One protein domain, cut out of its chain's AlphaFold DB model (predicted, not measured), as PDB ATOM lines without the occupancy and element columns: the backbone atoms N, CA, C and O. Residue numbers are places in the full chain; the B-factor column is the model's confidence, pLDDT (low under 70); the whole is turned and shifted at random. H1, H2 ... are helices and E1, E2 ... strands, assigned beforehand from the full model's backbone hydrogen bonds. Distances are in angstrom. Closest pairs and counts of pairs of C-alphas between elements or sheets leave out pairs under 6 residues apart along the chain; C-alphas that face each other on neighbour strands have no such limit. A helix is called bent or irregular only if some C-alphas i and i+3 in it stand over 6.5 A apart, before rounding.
ATOM      1  N   THR A   3      99.335  29.501  64.664       95.56
ATOM      2  CA  THR A   3     100.685  30.023  64.869       95.56
ATOM      3  C   THR A   3     101.691  28.883  64.839       95.56
ATOM      4  O   THR A   3     101.577  27.902  65.572       95.56
ATOM      5  N   PHE A   4     102.682  29.017  63.967       95.62
ATOM      6  CA  PHE A   4     103.780  28.076  63.806       95.62
ATOM      7  C   PHE A   4     104.967  28.535  64.645       95.62
ATOM      8  O   PHE A   4     105.398  29.685  64.530       95.62
ATOM      9  N   GLY A   5     105.493  27.633  65.471       93.88
ATOM     10  CA  GLY A   5     106.598  27.907  66.385       93.88
ATOM     11  C   GLY A   5     107.506  26.699  66.596       93.88
ATOM     12  O   GLY A   5     107.282  25.620  66.049       93.88
ATOM     13  N   GLU A   6     108.550  26.894  67.395       93.38
ATOM     14  CA  GLU A   6     109.508  25.852  67.770       93.38
ATOM     15  C   GLU A   6     109.783  25.916  69.279       93.38
ATOM     16  O   GLU A   6     109.849  27.000  69.857       93.38
ATOM     17  N   GLY A   7     109.991  24.767  69.929       87.38
ATOM     18  CA  GLY A   7     110.201  24.703  71.381       87.38
ATOM     19  C   GLY A   7     111.433  25.447  71.931       87.38
ATOM     20  O   GLY A   7     111.448  25.786  73.110       87.38
ATOM     21  N   ARG A   8     112.464  25.727  71.118       85.75
ATOM     22  CA  ARG A   8     113.658  26.507  71.524       85.75
ATOM     23  C   ARG A   8     113.689  27.885  70.856       85.75
ATOM     24  O   ARG A   8     114.646  28.219  70.165       85.75
ATOM     25  N   CYS A   9     112.632  28.665  71.044       90.69
ATOM     26  CA  CYS A   9     112.459  29.973  70.418       90.69
ATOM     27  C   CYS A   9     111.818  30.957  71.410       90.69
ATOM     28  O   CYS A   9     110.651  30.803  71.764       90.69
ATOM     29  N   THR A  10     112.571  31.972  71.845       92.81
ATOM     30  CA  THR A  10     112.108  32.968  72.831       92.81
ATOM     31  C   THR A  10     110.927  33.792  72.319       92.81
ATOM     32  O   THR A  10     109.929  33.944  73.013       92.81
ATOM     33  N   SER A  11     110.978  34.253  71.067       91.38
ATOM     34  CA  SER A  11     109.849  34.968  70.456       91.38
ATOM     35  C   SER A  11     108.603  34.082  70.329       91.38
ATOM     36  O   SER A  11     107.479  34.569  70.392       91.38
ATOM     37  N   CYS A  12     108.776  32.764  70.198       92.38
ATOM     38  CA  CYS A  12     107.670  31.815  70.130       92.38
ATOM     39  C   CYS A  12     107.009  31.583  71.498       92.38
ATOM     40  O   CYS A  12     105.811  31.299  71.529       92.38
ATOM     41  N   SER A  13     107.750  31.682  72.612       92.94
ATOM     42  CA  SER A  13     107.146  31.658  73.952       92.94
ATOM     43  C   SER A  13     106.384  32.947  74.244       92.94
ATOM     44  O   SER A  13     105.252  32.873  74.694       92.94
ATOM     45  N   GLU A  14     106.934  34.109  73.885       93.88
ATOM     46  CA  GLU A  14     106.244  35.397  74.068       93.88
ATOM     47  C   GLU A  14     104.919  35.443  73.295       93.88
ATOM     48  O   GLU A  14     103.880  35.805  73.844       93.88
ATOM     49  N   VAL A  15     104.932  34.995  72.035       93.81
ATOM     50  CA  VAL A  15     103.710  34.888  71.229       93.81
ATOM     51  C   VAL A  15     102.720  33.889  71.827       93.81
ATOM     52  O   VAL A  15     101.519  34.129  71.780       93.81
ATOM     53  N   ARG A  16     103.185  32.776  72.404       93.19
ATOM     54  CA  ARG A  16     102.301  31.809  73.068       93.19
ATOM     55  C   ARG A  16     101.576  32.439  74.250       93.19
ATOM     56  O   ARG A  16     100.356  32.335  74.312       93.19
ATOM     57  N   ASP A  17     102.305  33.136  75.113       95.25
ATOM     58  CA  ASP A  17     101.732  33.809  76.279       95.25
ATOM     59  C   ASP A  17     100.739  34.904  75.841       95.25
ATOM     60  O   ASP A  17      99.634  35.011  76.372       95.25
ATOM     61  N   ALA A  18     101.081  35.677  74.804       95.69
ATOM     62  CA  ALA A  18     100.189  36.682  74.223       95.69
ATOM     63  C   ALA A  18      98.898  36.075  73.643       95.69
ATOM     64  O   ALA A  18      97.821  36.659  73.772       95.69
ATOM     65  N   LEU A  19      98.988  34.899  73.018       94.75
ATOM     66  CA  LEU A  19      97.835  34.175  72.484       94.75
ATOM     67  C   LEU A  19      96.930  33.616  73.582       94.75
ATOM     68  O   LEU A  19      95.713  33.631  73.412       94.75
ATOM     69  N   GLU A  20      97.500  33.148  74.693       96.00
ATOM     70  CA  GLU A  20      96.731  32.719  75.866       96.00
ATOM     71  C   GLU A  20      95.949  33.889  76.473       96.00
ATOM     72  O   GLU A  20      94.767  33.746  76.778       96.00
ATOM     73  N   LEU A  21      96.569  35.071  76.564       97.19
ATOM     74  CA  LEU A  21      95.900  36.292  77.023       97.19
ATOM     75  C   LEU A  21      94.779  36.753  76.079       97.19
ATOM     76  O   LEU A  21      93.783  37.305  76.541       97.19
ATOM     77  N   ALA A  22      94.923  36.527  74.772       95.94
ATOM     78  CA  ALA A  22      93.926  36.902  73.772       95.94
ATOM     79  C   ALA A  22      92.807  35.857  73.579       95.94
ATOM     80  O   ALA A  22      91.842  36.139  72.869       95.94
ATOM     81  N   ASP A  23      92.922  34.644  74.145       96.12
ATOM     82  CA  ASP A  23      92.080  33.487  73.786       96.12
ATOM     83  C   ASP A  23      90.577  33.767  73.938       96.12
ATOM     84  O   ASP A  23      89.802  33.469  73.026       96.12
ATOM     85  N   GLU A  24      90.158  34.395  75.039       97.00
ATOM     86  CA  GLU A  24      88.746  34.711  75.289       97.00
ATOM     87  C   GLU A  24      88.178  35.700  74.256       97.00
ATOM     88  O   GLU A  24      87.090  35.490  73.705       97.00
ATOM     89  N   GLU A  25      88.926  36.759  73.944       96.12
ATOM     90  CA  GLU A  25      88.504  37.789  72.993       96.12
ATOM     91  C   GLU A  25      88.483  37.247  71.557       96.12
ATOM     92  O   GLU A  25      87.512  37.434  70.819       96.12
ATOM     93  N   LEU A  26      89.498  36.463  71.184       95.50
ATOM     94  CA  LEU A  26      89.566  35.782  69.893       95.50
ATOM     95  C   LEU A  26      88.395  34.817  69.700       95.50
ATOM     96  O   LEU A  26      87.763  34.816  68.638       95.50
ATOM     97  N   ARG A  27      88.059  34.023  70.725       95.69
ATOM     98  CA  ARG A  27      86.905  33.111  70.689       95.69
ATOM     99  C   ARG A  27      85.589  33.863  70.579       95.69
ATOM    100  O   ARG A  27      84.718  33.426  69.827       95.69
ATOM    101  N   SER A  28      85.463  34.991  71.273       93.69
ATOM    102  CA  SER A  28      84.304  35.881  71.161       93.69
ATOM    103  C   SER A  28      84.154  36.443  69.741       93.69
ATOM    104  O   SER A  28      83.037  36.607  69.254       93.69
ATOM    105  N   ALA A  29      85.270  36.623  69.026       89.25
ATOM    106  CA  ALA A  29      85.322  36.949  67.600       89.25
ATOM    107  C   ALA A  29      85.234  35.716  66.665       89.25
ATOM    108  O   ALA A  29      85.607  35.790  65.491       89.25
ATOM    109  N   TYR A  30      84.761  34.566  67.161       91.56
ATOM    110  CA  TYR A  30      84.651  33.293  66.427       91.56
ATOM    111  C   TYR A  30      85.974  32.769  65.848       91.56
ATOM    112  O   TYR A  30      85.989  32.023  64.864       91.56
ATOM    113  N   THR A  31      87.099  33.124  66.467       94.88
ATOM    114  CA  THR A  31      88.433  32.698  66.052       94.88
ATOM    115  C   THR A  31      89.068  31.816  67.116       94.88
ATOM    116  O   THR A  31      89.269  32.218  68.250       94.88
ATOM    117  N   ILE A  32      89.434  30.593  66.731       95.75
ATOM    118  CA  ILE A  32      90.129  29.657  67.621       95.75
ATOM    119  C   ILE A  32      91.642  29.807  67.399       95.75
ATOM    120  O   ILE A  32      92.080  29.600  66.258       95.75
ATOM    121  N   PRO A  33      92.444  30.174  68.413       95.06
ATOM    122  CA  PRO A  33      93.899  30.109  68.321       95.06
ATOM    123  C   PRO A  33      94.372  28.650  68.372       95.06
ATOM    124  O   PRO A  33      93.845  27.827  69.119       95.06
ATOM    125  N   ALA A  34      95.370  28.319  67.556       94.62
ATOM    126  CA  ALA A  34      96.015  27.013  67.535       94.62
ATOM    127  C   ALA A  34      97.525  27.190  67.383       94.62
ATOM    128  O   ALA A  34      97.972  28.059  66.638       94.62
ATOM    129  N   LEU A  35      98.299  26.342  68.055       93.56
ATOM    130  CA  LEU A  35      99.757  26.335  68.002       93.56
ATOM    131  C   LEU A  35     100.237  25.051  67.329       93.56
ATOM    132  O   LEU A  35      99.742  23.967  67.633       93.56
ATOM    133  N   VAL A  36     101.193  25.178  66.415       94.50
ATOM    134  CA  VAL A  36     101.812  24.052  65.711       94.50
ATOM    135  C   VAL A  36     103.316  24.119  65.918       94.50
ATOM    136  O   VAL A  36     103.978  25.021  65.398       94.50
ATOM    137  N   ASP A  37     103.859  23.147  66.651       92.94
ATOM    138  CA  ASP A  37     105.305  22.978  66.766       92.94
ATOM    139  C   ASP A  37     105.866  22.279  65.518       92.94
ATOM    140  O   ASP A  37     105.231  21.408  64.907       92.94
ATOM    141  N   ARG A  38     107.076  22.663  65.110       92.88
ATOM    142  CA  ARG A  38     107.792  22.017  64.004       92.88
ATOM    143  C   ARG A  38     108.010  20.529  64.211       92.88
ATOM    144  O   ARG A  38     107.892  19.775  63.243       92.88
ATOM    145  N   ALA A  39     108.338  20.122  65.434       90.56
ATOM    146  CA  ALA A  39     108.632  18.734  65.768       90.56
ATOM    147  C   ALA A  39     107.419  17.822  65.533       90.56
ATOM    148  O   ALA A  39     107.585  16.679  65.108       90.56
ATOM    149  N   ASP A  40     106.211  18.354  65.714       89.19
ATOM    150  CA  ASP A  40     104.980  17.568  65.683       89.19
ATOM    151  C   ASP A  40     104.357  17.474  64.284       89.19
ATOM    152  O   ASP A  40     103.471  16.651  64.049       89.19
ATOM    153  N   SER A  41     104.739  18.344  63.336       87.06
ATOM    154  CA  SER A  41     103.958  18.524  62.100       87.06
ATOM    155  C   SER A  41     104.732  19.078  60.897       87.06
ATOM    156  O   SER A  41     104.258  19.979  60.200       87.06
ATOM    157  N   ALA A  42     105.878  18.486  60.546       85.44
ATOM    158  CA  ALA A  42     106.681  18.897  59.379       85.44
ATOM    159  C   ALA A  42     105.893  18.987  58.047       85.44
ATOM    160  O   ALA A  42     106.181  19.829  57.192       85.44
ATOM    161  N   GLY A  43     104.857  18.159  57.864       88.88
ATOM    162  CA  GLY A  43     103.994  18.206  56.678       88.88
ATOM    163  C   GLY A  43     103.187  19.504  56.550       88.88
ATOM    164  O   GLY A  43     103.043  20.028  55.443       88.88
ATOM    165  N   LEU A  44     102.709  20.062  57.669       92.00
ATOM    166  CA  LEU A  44     101.990  21.341  57.674       92.00
ATOM    167  C   LEU A  44     102.922  22.495  57.297       92.00
ATOM    168  O   LEU A  44     102.529  23.377  56.539       92.00
ATOM    169  N   TRP A  45     104.178  22.440  57.733       93.06
ATOM    170  CA  TRP A  45     105.183  23.443  57.387       93.06
ATOM    171  C   TRP A  45     105.446  23.500  55.884       93.06
ATOM    172  O   TRP A  45     105.421  24.583  55.300       93.06
ATOM    173  N   LYS A  46     105.615  22.334  55.240       90.81
ATOM    174  CA  LYS A  46     105.750  22.240  53.776       90.81
ATOM    175  C   LYS A  46     104.490  22.752  53.074       90.81
ATOM    176  O   LYS A  46     104.602  23.553  52.152       90.81
ATOM    177  N   ARG A  47     103.301  22.325  53.522       91.88
ATOM    178  CA  ARG A  47     102.006  22.711  52.927       91.88
ATOM    179  C   ARG A  47     101.788  24.224  52.949       91.88
ATOM    180  O   ARG A  47     101.353  24.781  51.948       91.88
ATOM    181  N   PHE A  48     102.084  24.873  54.072       93.81
ATOM    182  CA  PHE A  48     101.866  26.308  54.264       93.81
ATOM    183  C   PHE A  48     103.101  27.172  53.970       93.81
ATOM    184  O   PHE A  48     103.048  28.392  54.147       93.81
ATOM    185  N   GLY A  49     104.204  26.567  53.512       93.44
ATOM    186  CA  GLY A  49     105.430  27.273  53.137       93.44
ATOM    187  C   GLY A  49     106.081  28.042  54.288       93.44
ATOM    188  O   GLY A  49     106.622  29.122  54.059       93.44
ATOM    189  N   ILE A  50     106.001  27.529  55.518       94.19
ATOM    190  CA  ILE A  50     106.567  28.191  56.703       94.19
ATOM    191  C   ILE A  50     108.091  28.073  56.673       94.19
ATOM    192  O   ILE A  50     108.631  26.967  56.606       94.19
ATOM    193  N   ARG A  51     108.782  29.218  56.703       91.44
ATOM    194  CA  ARG A  51     110.253  29.305  56.664       91.44
ATOM    195  C   ARG A  51     110.854  29.926  57.919       91.44
ATOM    196  O   ARG A  51     111.999  29.631  58.237       91.44
ATOM    197  N   GLU A  52     110.083  30.759  58.606       91.62
ATOM    198  CA  GLU A  52     110.500  31.529  59.773       91.62
ATOM    199  C   GLU A  52     109.461  31.415  60.890       91.62
ATOM    200  O   GLU A  52     108.289  31.112  60.639       91.62
ATOM    201  N   VAL A  53     109.905  31.635  62.126       92.94
ATOM    202  CA  VAL A  53     109.061  31.571  63.320       92.94
ATOM    203  C   VAL A  53     109.261  32.791  64.225       92.94
ATOM    204  O   VAL A  53     110.372  33.323  64.278       92.94
ATOM    205  N   PRO A  54     108.224  33.189  64.985       94.06
ATOM    206  CA  PRO A  54     106.844  32.715  64.869       94.06
ATOM    207  C   PRO A  54     106.178  33.247  63.589       94.06
ATOM    208  O   PRO A  54     106.441  34.363  63.158       94.06
ATOM    209  N   THR A  55     105.305  32.444  62.981       95.50
ATOM    210  CA  THR A  55     104.458  32.885  61.856       95.50
ATOM    211  C   THR A  55     103.009  32.555  62.168       95.50
ATOM    212  O   THR A  55     102.695  31.392  62.434       95.50
ATOM    213  N   THR A  56     102.113  33.538  62.078       95.88
ATOM    214  CA  THR A  56     100.681  33.348  62.344       95.88
ATOM    215  C   THR A  56      99.878  33.404  61.050       95.88
ATOM    216  O   THR A  56     100.070  34.266  60.199       95.88
ATOM    217  N   LEU A  57      98.964  32.453  60.879       95.69
ATOM    218  CA  LEU A  57      98.039  32.370  59.756       95.69
ATOM    219  C   LEU A  57      96.611  32.545  60.258       95.69
ATOM    220  O   LEU A  57      96.116  31.746  61.058       95.69
ATOM    221  N   PHE A  58      95.901  33.531  59.730       95.19
ATOM    222  CA  PHE A  58      94.450  33.543  59.812       95.19
ATOM    223  C   PHE A  58      93.879  32.726  58.656       95.19
ATOM    224  O   PHE A  58      94.294  32.898  57.513       95.19
ATOM    225  N   ILE A  59      92.926  31.840  58.948       93.94
ATOM    226  CA  ILE A  59      92.182  31.087  57.938       93.94
ATOM    227  C   ILE A  59      90.700  31.345  58.176       93.94
ATOM    228  O   ILE A  59      90.180  31.031  59.245       93.94
ATOM    229  N   GLY A  60      90.024  31.877  57.163       91.19
ATOM    230  CA  GLY A  60      88.599  32.177  57.202       91.19
ATOM    231  C   GLY A  60      88.007  32.141  55.800       91.19
ATOM    232  O   GLY A  60      88.627  32.592  54.842       91.19
ATOM    233  N   LYS A  61      86.806  31.565  55.656       88.75
ATOM    234  CA  LYS A  61      86.064  31.508  54.377       88.75
ATOM    235  C   LYS A  61      86.886  30.932  53.200       88.75
ATOM    236  O   LYS A  61      86.770  31.383  52.066       88.75
ATOM    237  N   GLY A  62      87.737  29.936  53.468       88.44
ATOM    238  CA  GLY A  62      88.595  29.293  52.458       88.44
ATOM    239  C   GLY A  62      89.783  30.141  51.985       88.44
ATOM    240  O   GLY A  62      90.503  29.737  51.066       88.44
ATOM    241  N   LYS A  63      89.999  31.301  52.608       92.69
ATOM    242  CA  LYS A  63      91.132  32.190  52.375       92.69
ATOM    243  C   LYS A  63      92.057  32.219  53.578       92.69
ATOM    244  O   LYS A  63      91.673  31.852  54.689       92.69
ATOM    245  N   MET A  64      93.280  32.646  53.321       93.88
ATOM    246  CA  MET A  64      94.336  32.761  54.302       93.88
ATOM    247  C   MET A  64      94.971  34.147  54.235       93.88
ATOM    248  O   MET A  64      95.177  34.693  53.149       93.88
ATOM    249  N   VAL A  65      95.303  34.685  55.404       94.00
ATOM    250  CA  VAL A  65      96.104  35.898  55.577       94.00
ATOM    251  C   VAL A  65      97.264  35.552  56.503       94.00
ATOM    252  O   VAL A  65      97.083  34.818  57.476       94.00
ATOM    253  N   ARG A  66      98.459  36.043  56.183       93.69
ATOM    254  CA  ARG A  66      99.683  35.764  56.932       93.69
ATOM    255  C   ARG A  66     100.109  36.992  57.725       93.69
ATOM    256  O   ARG A  66     100.162  38.085  57.173       93.69
ATOM    257  N   ASP A  67     100.466  36.765  58.977       90.56
ATOM    258  CA  ASP A  67     101.220  37.686  59.810       90.56
ATOM    259  C   ASP A  67     102.643  37.141  60.000       90.56
ATOM    260  O   ASP A  67     102.856  36.057  60.557       90.56
ATOM    261  N   THR A  68     103.617  37.888  59.482       78.31
ATOM    262  CA  THR A  68     105.055  37.596  59.553       78.31
ATOM    263  C   THR A  68     105.725  38.449  60.635       78.31
ATOM    264  O   THR A  68     106.714  39.135  60.369       78.31
ATOM    265  N   GLY A  69     105.156  38.459  61.844       76.56
ATOM    266  CA  GLY A  69     105.767  39.068  63.030       76.56
ATOM    267  C   GLY A  69     105.386  40.526  63.301       76.56
ATOM    268  O   GLY A  69     106.146  41.231  63.970       76.56
ATOM    269  N   GLN A  70     104.244  40.991  62.788       84.44
ATOM    270  CA  GLN A  70     103.664  42.276  63.186       84.44
ATOM    271  C   GLN A  70     102.995  42.175  64.557       84.44
ATOM    272  O   GLN A  70     103.165  43.090  65.358       84.44
ATOM    273  N   SER A  71     102.298  41.071  64.850       91.81
ATOM    274  CA  SER A  71     101.635  40.897  66.142       91.81
ATOM    275  C   SER A  71     102.583  40.366  67.212       91.81
ATOM    276  O   SER A  71     103.213  39.319  67.038       91.81
ATOM    277  N   LYS A  72     102.684  41.095  68.329       90.06
ATOM    278  CA  LYS A  72     103.588  40.769  69.443       90.06
ATOM    279  C   LYS A  72     102.863  40.585  70.767       90.06
ATOM    280  O   LYS A  72     103.331  39.810  71.596       90.06
ATOM    281  N   ASP A  73     101.740  41.266  70.955       95.06
ATOM    282  CA  ASP A  73     100.922  41.158  72.158       95.06
ATOM    283  C   ASP A  73      99.468  40.761  71.859       95.06
ATOM    284  O   ASP A  73      99.056  40.594  70.707       95.06
ATOM    285  N   ALA A  74      98.685  40.567  72.923       94.94
ATOM    286  CA  ALA A  74      97.299  40.122  72.833       94.94
ATOM    287  C   ALA A  74      96.434  41.055  71.965       94.94
ATOM    288  O   ALA A  74      95.637  40.588  71.147       94.94
ATOM    289  N   SER A  75      96.627  42.371  72.102       95.88
ATOM    290  CA  SER A  75      95.858  43.372  71.363       95.88
ATOM    291  C   SER A  75      96.210  43.367  69.878       95.88
ATOM    292  O   SER A  75      95.319  43.459  69.028       95.88
ATOM    293  N   ASP A  76      97.484  43.154  69.541       96.06
ATOM    294  CA  ASP A  76      97.902  43.019  68.152       96.06
ATOM    295  C   ASP A  76      97.268  41.798  67.479       96.06
ATOM    296  O   ASP A  76      96.916  41.866  66.301       96.06
ATOM    297  N   PHE A  77      97.123  40.675  68.192       96.00
ATOM    298  CA  PHE A  77      96.494  39.471  67.642       96.00
ATOM    299  C   PHE A  77      95.003  39.670  67.382       96.00
ATOM    300  O   PHE A  77      94.505  39.276  66.324       96.00
ATOM    301  N   VAL A  78      94.296  40.314  68.310       95.06
ATOM    302  CA  VAL A  78      92.883  40.668  68.122       95.06
ATOM    303  C   VAL A  78      92.726  41.609  66.926       95.06
ATOM    304  O   VAL A  78      91.906  41.358  66.040       95.06
ATOM    305  N   ASN A  79      93.564  42.646  66.836       94.31
ATOM    306  CA  ASN A  79      93.562  43.582  65.712       94.31
ATOM    307  C   ASN A  79      93.870  42.884  64.383       94.31
ATOM    308  O   ASN A  79      93.186  43.124  63.384       94.31
ATOM    309  N   PHE A  80      94.858  41.987  64.363       94.38
ATOM    310  CA  PHE A  80      95.172  41.179  63.191       94.38
ATOM    311  C   PHE A  80      93.963  40.361  62.739       94.38
ATOM    312  O   PHE A  80      93.637  40.383  61.555       94.38
ATOM    313  N   VAL A  81      93.268  39.682  63.655       93.31
ATOM    314  CA  VAL A  81      92.078  38.888  63.323       93.31
ATOM    315  C   VAL A  81      90.951  39.759  62.780       93.31
ATOM    316  O   VAL A  81      90.370  39.404  61.756       93.31
ATOM    317  N   ASN A  82      90.676  40.906  63.400       92.00
ATOM    318  CA  ASN A  82      89.647  41.832  62.926       92.00
ATOM    319  C   ASN A  82      89.944  42.313  61.497       92.00
ATOM    320  O   ASN A  82      89.096  42.196  60.612       92.00
ATOM    321  N   ASN A  83      91.184  42.727  61.233       90.44
ATOM    322  CA  ASN A  83      91.620  43.131  59.894       90.44
ATOM    323  C   ASN A  83      91.600  41.953  58.902       90.44
ATOM    324  O   ASN A  83      91.202  42.090  57.742       90.44
ATOM    325  N   ALA A  84      92.014  40.765  59.347       89.62
ATOM    326  CA  ALA A  84      92.056  39.569  58.519       89.62
ATOM    327  C   ALA A  84      90.653  39.063  58.167       89.62
ATOM    328  O   ALA A  84      90.470  38.539  57.070       89.62
ATOM    329  N   LEU A  85      89.651  39.231  59.034       87.12
ATOM    330  CA  LEU A  85      88.254  38.889  58.751       87.12
ATOM    331  C   LEU A  85      87.700  39.697  57.571       87.12
ATOM    332  O   LEU A  85      87.001  39.135  56.721       87.12
ATOM    333  N   GLU A  86      88.061  40.977  57.482       84.25
ATOM    334  CA  GLU A  86      87.720  41.845  56.350       84.25
ATOM    335  C   GLU A  86      88.499  41.443  55.084       84.25
ATOM    336  O   GLU A  86      87.918  41.237  54.009       84.25
ATOM    337  N   ALA A  87      89.810  41.217  55.224       79.75
ATOM    338  CA  ALA A  87      90.707  40.848  54.126       79.75
ATOM    339  C   ALA A  87      90.516  39.409  53.602       79.75
ATOM    340  O   ALA A  87      90.911  39.093  52.476       79.75
ATOM    341  N   SER A  88      89.860  38.524  54.360       70.44
ATOM    342  CA  SER A  88      89.597  37.122  53.984       70.44
ATOM    343  C   SER A  88      88.620  36.961  52.812       70.44
ATOM    344  O   SER A  88      88.282  35.847  52.425       70.44
ATOM    345  N   THR A  89      88.179  38.058  52.203       68.69
ATOM    346  CA  THR A  89      87.489  38.066  50.908       68.69
ATOM    347  C   THR A  89      88.464  38.051  49.721       68.69
ATOM    348  O   THR A  89      88.134  37.514  48.662       68.69
ATOM    349  N   VAL A  90      89.690  38.552  49.907       73.69
ATOM    350  CA  VAL A  90      90.713  38.726  48.858       73.69
ATOM    351  C   VAL A  90      92.041  38.017  49.147       73.69
ATOM    352  O   VAL A  90      92.906  37.984  48.276       73.69
ATOM    353  N   GLY A  91      92.193  37.399  50.321       77.38
ATOM    354  CA  GLY A  91      93.413  36.688  50.720       77.38
ATOM    355  C   GLY A  91      93.819  35.506  49.823       77.38
ATOM    356  O   GLY A  91      93.100  35.078  48.903       77.38
ATOM    357  N   GLU A  92      94.989  34.944  50.133       88.00
ATOM    358  CA  GLU A  92      95.551  33.771  49.461       88.00
ATOM    359  C   GLU A  92      94.617  32.560  49.609       88.00
ATOM    360  O   GLU A  92      93.896  32.420  50.599       88.00
ATOM    361  N   LYS A  93      94.584  31.667  48.615       91.88
ATOM    362  CA  LYS A  93      93.834  30.410  48.757       91.88
ATOM    363  C   LYS A  93      94.551  29.515  49.763       91.88
ATOM    364  O   LYS A  93      95.767  29.369  49.690       91.88
ATOM    365  N   VAL A  94      93.793  28.872  50.649       93.00
ATOM    366  CA  VAL A  94      94.356  27.857  51.548       93.00
ATOM    367  C   VAL A  94      94.930  26.716  50.692       93.00
ATOM    368  O   VAL A  94      94.193  26.163  49.869       93.00
ATOM    369  N   PRO A  95      96.217  26.353  50.846       92.06
ATOM    370  CA  PRO A  95      96.816  25.268  50.079       92.06
ATOM    371  C   PRO A  95      96.074  23.951  50.359       92.06
ATOM    372  O   PRO A  95      95.740  23.677  51.519       92.06
ATOM    373  N   PRO A  96      95.797  23.123  49.338       89.12
ATOM    374  CA  PRO A  96      95.094  21.860  49.527       89.12
ATOM    375  C   PRO A  96      95.902  20.902  50.407       89.12
ATOM    376  O   PRO A  96      97.115  21.051  50.579       89.12
ATOM    377  N   GLU A  97      95.226  19.920  50.994       85.69
ATOM    378  CA  GLU A  97      95.928  18.830  51.666       85.69
ATOM    379  C   GLU A  97      96.682  17.983  50.646       85.69
ATOM    380  O   GLU A  97      96.140  17.720  49.571       85.69
ATOM    381  N   PRO A  98      97.909  17.531  50.966       79.94
ATOM    382  CA  PRO A  98      98.576  16.545  50.135       79.94
ATOM    383  C   PRO A  98      97.692  15.299  50.077       79.94
ATOM    384  O   PRO A  98      97.411  14.692  51.118       79.94
ATOM    385  N   SER A  99      97.245  14.926  48.879       77.69
ATOM    386  CA  SER A  99      96.414  13.738  48.712       77.69
ATOM    387  C   SER A  99      97.229  12.472  49.004       77.69
ATOM    388  O   SER A  99      98.463  12.475  48.976       77.69
ATOM    389  N   MET A 100      96.554  11.352  49.281       72.88
ATOM    390  CA  MET A 100      97.242  10.066  49.470       72.88
ATOM    391  C   MET A 100      98.046   9.650  48.229       72.88
ATOM    392  O   MET A 100      99.091   9.020  48.368       72.88
ATOM    393  N   VAL A 101      97.594  10.040  47.032       74.38
ATOM    394  CA  VAL A 101      98.305   9.785  45.773       74.38
ATOM    395  C   VAL A 101      99.584  10.617  45.698       74.38
ATOM    396  O   VAL A 101     100.623  10.082  45.324       74.38
ATOM    397  N   ASP A 102      99.555  11.877  46.136       76.62
ATOM    398  CA  ASP A 102     100.757  12.724  46.174       76.62
ATOM    399  C   ASP A 102     101.802  12.173  47.149       76.62
ATOM    400  O   ASP A 102     102.990  12.126  46.834       76.62
ATOM    401  N   LYS A 103     101.361  11.676  48.314       73.56
ATOM    402  CA  LYS A 103     102.249  11.018  49.287       73.56
ATOM    403  C   LYS A 103     102.865   9.733  48.723       73.56
ATOM    404  O   LYS A 103     104.045   9.477  48.957       73.56
ATOM    405  N   LEU A 104     102.086   8.946  47.976       76.94
ATOM    406  CA  LEU A 104     102.570   7.741  47.297       76.94
ATOM    407  C   LEU A 104     103.604   8.095  46.215       76.94
ATOM    408  O   LEU A 104     104.660   7.472  46.150       76.94
ATOM    409  N   LEU A 105     103.332   9.117  45.400       78.75
ATOM    410  CA  LEU A 105     104.250   9.599  44.365       78.75
ATOM    411  C   LEU A 105     105.569  10.114  44.954       78.75
ATOM    412  O   LEU A 105     106.631   9.781  44.429       78.75
ATOM    413  N   ASP A 106     105.525  10.880  46.048       77.62
ATOM    414  CA  ASP A 106     106.727  11.364  46.740       77.62
ATOM    415  C   ASP A 106     107.554  10.200  47.318       77.62
ATOM    416  O   ASP A 106     108.780  10.200  47.201       77.62
ATOM    417  N   MET A 107     106.906   9.169  47.874       75.88
ATOM    418  CA  MET A 107     107.592   7.968  48.369       75.88
ATOM    419  C   MET A 107     108.275   7.189  47.237       75.88
ATOM    420  O   MET A 107     109.444   6.831  47.359       75.88
ATOM    421  N   VAL A 108     107.576   6.961  46.120       78.44
ATOM    422  CA  VAL A 108     108.137   6.284  44.938       78.44
ATOM    423  C   VAL A 108     109.325   7.078  44.389       78.44
ATOM    424  O   VAL A 108     110.382   6.507  44.135       78.44
ATOM    425  N   ARG A 109     109.216   8.406  44.283       81.25
ATOM    426  CA  ARG A 109     110.343   9.262  43.875       81.25
ATOM    427  C   ARG A 109     111.519   9.199  44.846       81.25
ATOM    428  O   ARG A 109     112.649   9.210  44.385       81.25
ATOM    429  N   GLY A 110     111.287   9.092  46.152       77.50
ATOM    430  CA  GLY A 110     112.361   8.919  47.136       77.50
ATOM    431  C   GLY A 110     113.066   7.560  47.053       77.50
ATOM    432  O   GLY A 110     114.256   7.475  47.332       77.50
ATOM    433  N   ILE A 111     112.354   6.506  46.641       75.56
ATOM    434  CA  ILE A 111     112.909   5.149  46.494       75.56
ATOM    435  C   ILE A 111     113.672   4.991  45.172       75.56
ATOM    436  O   ILE A 111     114.704   4.327  45.136       75.56
ATOM    437  N   PHE A 112     113.178   5.596  44.087       69.94
ATOM    438  CA  PHE A 112     113.734   5.413  42.739       69.94
ATOM    439  C   PHE A 112     114.547   6.616  42.223       69.94
ATOM    440  O   PHE A 112     115.244   6.503  41.220       69.94
ATOM    441  N   GLY A 113     114.491   7.766  42.898       57.31
ATOM    442  CA  GLY A 113     115.150   9.020  42.523       57.31
ATOM    443  C   GLY A 113     116.477   9.242  43.245       57.31
ATOM    444  O   GLY A 113     116.635  10.187  44.008       57.31
TER     445      GLY A 113
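This is residues 3 to 113 of the 117 residues of the protein "Hypothetical protein" of Polarella glacialis (UniProt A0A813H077). A small twisted sheet of four strands has two helices, H1 and H3, packed over one face, while H2 only grazes the sheet. Residues 99 to 113, of which 100 to 112 belong to H4, stick out from this body. The 111 printed residues hold four named helices and four named strands, in the order E1 H1 E2 H2 E3 E4 H3 H4; the class is mixed, helices and strands. The mixed sheet runs E2 E1 E3 E4. The whole is only just compact, close to loose, with a radius of gyration of the C-alphas of 15.8 A and spans of 51 by 35 by 20 A.

E1, residues 3 to 5, begins at C-alpha 3 (100.685, 30.023, 64.869). H1, residues 10 to 28, 28.0 A long, is irregular: C-alphas 21 and 24 are 7.5 A apart, with a kink of 54 degrees near residue 22. E2 is residues 34 to 37, H2 residues 42 to 48, E3 residues 55 to 60 and E4 residues 63 to 67. H3, residues 74 to 87, is 19.8 A long; H4, residues 100 to 112, 18.4 A long, ends at C-alpha 112 (113.734, 5.413, 42.739).

E1 and E2 are parallel, N 36 and O 3 being 2.9 A apart; with H1 they form a strand-helix-strand unit, two parallel neighbours joined through a helix, its crossover right-handed. E1 and E3 are antiparallel, N 4 and O 55 at 2.8 A. E3 and E4 form an antiparallel hairpin, N 58 and O 65 at 2.9 A. H1 and H3 are on the same face, making two layers, helices over a sheet: H1 over E2 and E1 at a height of 8.8 A, H3 over E3 and E4 at 9.4 A. H1 touches H3 with residues 18 to 26 alone, at a steep tilt of 63 degrees; the closest C-alphas, of Ala 18 and Ala 74, are 4.7 A apart. H4 is not on the sheet. Every O i to N i+4 pair is within hydrogen-bond range in H2 and H4, 13 of 15 in H1 and 9 of 10 in H3.

The C-alphas farthest apart, of Ser 28 and Phe 112, are 51.0 A apart. The printed part has no cut. The link from H3 to H4, 12 residues, is long; within it residues 92 to 93 pair with residues 63 to 64 of E4, antiparallel. The pLDDT is under 70 at residues 89, 112 and 113.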